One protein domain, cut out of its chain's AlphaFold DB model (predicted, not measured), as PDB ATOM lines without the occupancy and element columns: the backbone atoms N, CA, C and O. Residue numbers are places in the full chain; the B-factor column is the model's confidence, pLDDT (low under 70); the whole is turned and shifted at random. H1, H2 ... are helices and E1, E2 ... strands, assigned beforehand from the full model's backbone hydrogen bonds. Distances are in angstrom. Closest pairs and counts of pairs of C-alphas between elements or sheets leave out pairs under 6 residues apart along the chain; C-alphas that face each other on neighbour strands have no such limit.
ATOM      1  N   VAL A  56     -10.030 -21.528 -25.473       95.00
ATOM      2  CA  VAL A  56     -10.437 -22.934 -25.401       95.00
ATOM      3  C   VAL A  56     -11.871 -23.080 -25.903       95.00
ATOM      4  O   VAL A  56     -12.821 -22.685 -25.226       95.00
ATOM      5  N   TYR A  57     -12.030 -23.654 -27.092       94.31
ATOM      6  CA  TYR A  57     -13.323 -23.942 -27.705       94.31
ATOM      7  C   TYR A  57     -13.825 -25.304 -27.235       94.31
ATOM      8  O   TYR A  57     -13.310 -26.341 -27.642       94.31
ATOM      9  N   ASN A  58     -14.828 -25.304 -26.364       93.88
ATOM     10  CA  ASN A  58     -15.439 -26.528 -25.851       93.88
ATOM     11  C   ASN A  58     -16.650 -26.962 -26.699       93.88
ATOM     12  O   ASN A  58     -17.231 -26.145 -27.411       93.88
ATOM     13  N   LYS A  59     -17.087 -28.216 -26.526       92.00
ATOM     14  CA  LYS A  59     -18.236 -28.855 -27.199       92.00
ATOM     15  C   LYS A  59     -18.023 -29.162 -28.685       92.00
ATOM     16  O   LYS A  59     -18.948 -29.026 -29.491       92.00
ATOM     17  N   ILE A  60     -16.822 -29.617 -29.047       93.50
ATOM     18  CA  ILE A  60     -16.512 -30.016 -30.433       93.50
ATOM     19  C   ILE A  60     -17.377 -31.180 -30.940       93.50
ATOM     20  O   ILE A  60     -17.500 -31.377 -32.138       93.50
ATOM     21  N   ASP A  61     -18.018 -31.922 -30.034       91.69
ATOM     22  CA  ASP A  61     -18.973 -32.993 -30.327       91.69
ATOM     23  C   ASP A  61     -20.270 -32.505 -31.000       91.69
ATOM     24  O   ASP A  61     -21.003 -33.307 -31.572       91.69
ATOM     25  N   THR A  62     -20.553 -31.200 -30.951       92.12
ATOM     26  CA  THR A  62     -21.781 -30.599 -31.508       92.12
ATOM     27  C   THR A  62     -21.602 -29.957 -32.884       92.12
ATOM     28  O   THR A  62     -22.583 -29.497 -33.467       92.12
ATOM     29  N   ILE A  63     -20.372 -29.917 -33.396       92.75
ATOM     30  CA  ILE A  63     -20.000 -29.236 -34.642       92.75
ATOM     31  C   ILE A  63     -19.375 -30.222 -35.631       92.75
ATOM     32  O   ILE A  63     -18.979 -31.327 -35.256       92.75
ATOM     33  N   THR A  64     -19.306 -29.847 -36.909       94.06
ATOM     34  CA  THR A  64     -18.725 -30.726 -37.934       94.06
ATOM     35  C   THR A  64     -17.199 -30.695 -37.896       94.06
ATOM     36  O   THR A  64     -16.587 -29.758 -37.377       94.06
ATOM     37  N   ILE A  65     -16.557 -31.717 -38.469       91.62
ATOM     38  CA  ILE A  65     -15.094 -31.829 -38.464       91.62
ATOM     39  C   ILE A  65     -14.420 -30.655 -39.190       91.62
ATOM     40  O   ILE A  65     -13.351 -30.215 -38.777       91.62
ATOM     41  N   GLU A  66     -15.061 -30.099 -40.218       93.94
ATOM     42  CA  GLU A  66     -14.571 -28.938 -40.965       93.94
ATOM     43  C   GLU A  66     -14.556 -27.675 -40.094       93.94
ATOM     44  O   GLU A  66     -13.622 -26.874 -40.164       93.94
ATOM     45  N   GLU A  67     -15.567 -27.496 -39.241       92.25
ATOM     46  CA  GLU A  67     -15.620 -26.373 -38.303       92.25
ATOM     47  C   GLU A  67     -14.601 -26.528 -37.174       92.25
ATOM     48  O   GLU A  67     -13.951 -25.546 -36.808       92.25
ATOM     49  N   VAL A  68     -14.415 -27.752 -36.664       93.31
ATOM     50  CA  VAL A  68     -13.361 -28.071 -35.686       93.31
ATOM     51  C   VAL A  68     -11.988 -27.731 -36.261       93.31
ATOM     52  O   VAL A  68     -11.197 -27.054 -35.611       93.31
ATOM     53  N   ASP A  69     -11.722 -28.161 -37.492       93.31
ATOM     54  CA  ASP A  69     -10.452 -27.956 -38.187       93.31
ATOM     55  C   ASP A  69     -10.205 -26.476 -38.533       93.31
ATOM     56  O   ASP A  69      -9.068 -26.001 -38.506       93.31
ATOM     57  N   ARG A  70     -11.264 -25.699 -38.791       94.50
ATOM     58  CA  ARG A  70     -11.162 -24.236 -38.893       94.50
ATOM     59  C   ARG A  70     -10.776 -23.617 -37.548       94.50
ATOM     60  O   ARG A  70      -9.805 -22.868 -37.491       94.50
ATOM     61  N   LEU A  71     -11.505 -23.941 -36.478       92.81
ATOM     62  CA  LEU A  71     -11.269 -23.380 -35.142       92.81
ATOM     63  C   LEU A  71      -9.889 -23.748 -34.593       92.81
ATOM     64  O   LEU A  71      -9.260 -22.916 -33.954       92.81
ATOM     65  N   ALA A  72      -9.399 -24.956 -34.869       91.12
ATOM     66  CA  ALA A  72      -8.086 -25.418 -34.425       91.12
ATOM     67  C   ALA A  72      -6.908 -24.682 -35.093       91.12
ATOM     68  O   ALA A  72      -5.791 -24.730 -34.579       91.12
ATOM     69  N   ARG A  73      -7.134 -24.012 -36.234       92.88
ATOM     70  CA  ARG A  73      -6.107 -23.223 -36.935       92.88
ATOM     71  C   ARG A  73      -6.070 -21.755 -36.525       92.88
ATOM     72  O   ARG A  73      -5.138 -21.054 -36.915       92.88
ATOM     73  N   GLU A  74      -7.043 -21.291 -35.745       93.81
ATOM     74  CA  GLU A  74      -7.040 -19.923 -35.229       93.81
ATOM     75  C   GLU A  74      -5.849 -19.705 -34.275       93.81
ATOM     76  O   GLU A  74      -5.444 -20.624 -33.546       93.81
ATOM     77  N   PRO A  75      -5.264 -18.497 -34.237       93.19
ATOM     78  CA  PRO A  75      -4.138 -18.214 -33.365       93.19
ATOM     79  C   PRO A  75      -4.550 -18.339 -31.897       93.19
ATOM     80  O   PRO A  75      -5.634 -17.931 -31.485       93.19
ATOM     81  N   HIS A  76      -3.647 -18.885 -31.084       93.06
ATOM     82  CA  HIS A  76      -3.864 -19.076 -29.649       93.06
ATOM     83  C   HIS A  76      -5.128 -19.872 -29.286       93.06
ATOM     84  O   HIS A  76      -5.702 -19.650 -28.222       93.06
ATOM     85  N   SER A  77      -5.543 -20.814 -30.135       94.25
ATOM     86  CA  SER A  77      -6.730 -21.640 -29.918       94.25
ATOM     87  C   SER A  77      -6.398 -23.087 -29.531       94.25
ATOM     88  O   SER A  77      -5.350 -23.629 -29.891       94.25
ATOM     89  N   VAL A  78      -7.310 -23.714 -28.786       94.88
ATOM     90  CA  VAL A  78      -7.383 -25.161 -28.550       94.88
ATOM     91  C   VAL A  78      -8.848 -25.576 -28.570       94.88
ATOM     92  O   VAL A  78      -9.692 -24.938 -27.947       94.88
ATOM     93  N   VAL A  79      -9.154 -26.661 -29.269       95.12
ATOM     94  CA  VAL A  79     -10.504 -27.229 -29.363       95.12
ATOM     95  C   VAL A  79     -10.606 -28.453 -28.446       95.12
ATOM     96  O   VAL A  79      -9.694 -29.272 -28.436       95.12
ATOM     97  N   ILE A  80     -11.666 -28.591 -27.649       95.88
ATOM     98  CA  ILE A  80     -11.843 -29.695 -26.688       95.88
ATOM     99  C   ILE A  80     -13.294 -30.185 -26.641       95.88
ATOM    100  O   ILE A  80     -14.235 -29.444 -26.938       95.88
ATOM    101  N   SER A  81     -13.499 -31.418 -26.177       94.44
ATOM    102  CA  SER A  81     -14.810 -31.862 -25.686       94.44
ATOM    103  C   SER A  81     -14.655 -32.445 -24.290       94.44
ATOM    104  O   SER A  81     -14.117 -33.535 -24.105       94.44
ATOM    105  N   GLY A  82     -15.141 -31.704 -23.293       90.12
ATOM    106  CA  GLY A  82     -15.101 -32.153 -21.900       90.12
ATOM    107  C   GLY A  82     -16.017 -33.347 -21.606       90.12
ATOM    108  O   GLY A  82     -15.733 -34.109 -20.690       90.12
ATOM    109  N   SER A  83     -17.095 -33.540 -22.375       89.38
ATOM    110  CA  SER A  83     -18.038 -34.658 -22.191       89.38
ATOM    111  C   SER A  83     -17.455 -35.991 -22.658       89.38
ATOM    112  O   SER A  83     -17.671 -37.019 -22.024       89.38
ATOM    113  N   THR A  84     -16.702 -35.964 -23.757       89.69
ATOM    114  CA  THR A  84     -16.093 -37.149 -24.380       89.69
ATOM    115  C   THR A  84     -14.610 -37.304 -24.049       89.69
ATOM    116  O   THR A  84     -13.970 -38.242 -24.516       89.69
ATOM    117  N   ASN A  85     -14.070 -36.409 -23.214       91.38
ATOM    118  CA  ASN A  85     -12.663 -36.368 -22.825       91.38
ATOM    119  C   ASN A  85     -11.704 -36.267 -24.031       91.38
ATOM    120  O   ASN A  85     -10.617 -36.841 -24.026       91.38
ATOM    121  N   LEU A  86     -12.113 -35.549 -25.081       91.19
ATOM    122  CA  LEU A  86     -11.309 -35.373 -26.289       91.19
ATOM    123  C   LEU A  86     -10.399 -34.150 -26.172       91.19
ATOM    124  O   LEU A  86     -10.842 -33.056 -25.811       91.19
ATOM    125  N   ASN A  87      -9.140 -34.347 -26.565       92.25
ATOM    126  CA  ASN A  87      -8.107 -33.319 -26.706       92.25
ATOM    127  C   ASN A  87      -7.694 -32.597 -25.406       92.25
ATOM    128  O   ASN A  87      -7.089 -31.525 -25.454       92.25
ATOM    129  N   LEU A  88      -7.989 -33.177 -24.236       93.06
ATOM    130  CA  LEU A  88      -7.557 -32.609 -22.954       93.06
ATOM    131  C   LEU A  88      -6.041 -32.711 -22.747       93.06
ATOM    132  O   LEU A  88      -5.449 -31.786 -22.201       93.06
ATOM    133  N   ASP A  89      -5.403 -33.780 -23.229       94.12
ATOM    134  CA  ASP A  89      -3.946 -33.944 -23.129       94.12
ATOM    135  C   ASP A  89      -3.208 -32.838 -23.892       94.12
ATOM    136  O   ASP A  89      -2.290 -32.208 -23.368       94.12
ATOM    137  N   TYR A  90      -3.688 -32.519 -25.096       93.31
ATOM    138  CA  TYR A  90      -3.159 -31.415 -25.889       93.31
ATOM    139  C   TYR A  90      -3.414 -30.058 -25.224       93.31
ATOM    140  O   TYR A  90      -2.545 -29.190 -25.239       93.31
ATOM    141  N   LEU A  91      -4.578 -29.861 -24.593       94.69
ATOM    142  CA  LEU A  91      -4.821 -28.656 -23.800       94.69
ATOM    143  C   LEU A  91      -3.779 -28.512 -22.680       94.69
ATOM    144  O   LEU A  91      -3.246 -27.420 -22.500       94.69
ATOM    145  N   LEU A  92      -3.464 -29.590 -21.956       94.19
ATOM    146  CA  LEU A  92      -2.453 -29.572 -20.895       94.19
ATOM    147  C   LEU A  92      -1.053 -29.243 -21.434       94.19
ATOM    148  O   LEU A  92      -0.360 -28.411 -20.847       94.19
ATOM    149  N   GLU A  93      -0.661 -29.834 -22.562       92.75
ATOM    150  CA  GLU A  93       0.608 -29.533 -23.243       92.75
ATOM    151  C   GLU A  93       0.683 -28.054 -23.652       92.75
ATOM    152  O   GLU A  93       1.629 -27.341 -23.311       92.75
ATOM    153  N   ARG A  94      -0.374 -27.537 -24.286       93.19
ATOM    154  CA  ARG A  94      -0.448 -26.127 -24.687       93.19
ATOM    155  C   ARG A  94      -0.449 -25.189 -23.490       93.19
ATOM    156  O   ARG A  94       0.169 -24.128 -23.550       93.19
ATOM    157  N   MET A  95      -1.104 -25.557 -22.393       92.44
ATOM    158  CA  MET A  95      -1.040 -24.788 -21.153       92.44
ATOM    159  C   MET A  95       0.392 -24.724 -20.615       92.44
ATOM    160  O   MET A  95       0.838 -23.638 -20.250       92.44
ATOM    161  N   TRP A  96       1.125 -25.840 -20.607       90.75
ATOM    162  CA  TRP A  96       2.523 -25.877 -20.174       90.75
ATOM    163  C   TRP A  96       3.405 -24.927 -20.997       90.75
ATOM    164  O   TRP A  96       4.088 -24.068 -20.426       90.75
ATOM    165  N   ASP A  97       3.300 -24.989 -22.327       89.38
ATOM    166  CA  ASP A  97       4.013 -24.091 -23.243       89.38
ATOM    167  C   ASP A  97       3.682 -22.617 -22.970       89.38
ATOM    168  O   ASP A  97       4.567 -21.760 -22.880       89.38
ATOM    169  N   TYR A  98       2.394 -22.306 -22.787       90.44
ATOM    170  CA  TYR A  98       1.930 -20.941 -22.534       90.44
ATOM    171  C   TYR A  98       2.333 -20.434 -21.161       90.44
ATOM    172  O   TYR A  98       2.463 -19.225 -20.973       90.44
ATOM    173  N   MET A  99       2.555 -21.301 -20.179       87.94
ATOM    174  CA  MET A  99       3.096 -20.865 -18.897       87.94
ATOM    175  C   MET A  99       4.578 -20.479 -19.017       87.94
ATOM    176  O   MET A  99       5.047 -19.647 -18.231       87.94
ATOM    177  N   GLY A 100       5.292 -20.976 -20.037       88.50
ATOM    178  CA  GLY A 100       6.703 -20.659 -20.277       88.50
ATOM    179  C   GLY A 100       7.557 -20.986 -19.054       88.50
ATOM    180  O   GLY A 100       8.355 -20.156 -18.607       88.50
TER     181      GLY A 100
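What this domain is: This is residues 56 to 100 of the 219 residues of a protein of Rhizochromulina marina (UniProt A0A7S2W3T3). A very small sheet of two parallel strands, E1 and E2, sits between two helices: E2 is in the middle, with H1 on one side of it and H2 on the other. The 45 printed residues hold two named strands and two named helices, in the order E1, H1, E2, H2, and the class is mixed, helices and strands. The whole is compact, with a radius of gyration of the C-alphas of 10.5 A, and it is only just flat, spanning 32 by 22 by 10 A.

How they stand to each other: E1, residues 56 to 58, is the parallel neighbour of E2, residues 77 to 80, with 28 degrees between their directions. N 57 and O 78 are 2.8 A apart, within hydrogen-bond range, as are N 80 and O 57 at 2.8 A. H1, residues 65 to 72, comes between them in the chain in a strand-helix-strand unit, two parallel neighbour strands joined through a helix, with a right-handed crossover. The closest C-alphas of H1 and E2 are those of Ala 72 and Val 79, 5.9 A apart. For E2 and H2, residues 88 to 99, they are those of Ile 80 and Leu 88, 6.4 A apart. H1 and H2 are apart; E1 and H2 are only just apart, at 8.2 A. In H1 and H2 every O i to N i+4 pair is within hydrogen-bond range.

Where its parts are: E1 begins at C-alpha 56, (-10.437, -22.934, -25.401). H1 is 10.3 A long, E2 10.1 A. H2 runs 16.4 A to C-alpha 99, (3.096, -20.865, -18.897).

The domain as a whole: The two C-alphas farthest apart, those of Thr 64 and Gly 100, are 32.6 A apart. The printed part has no cut and no long link. Mean pLDDT of the printed part is 92.6; no printed residue is under 70.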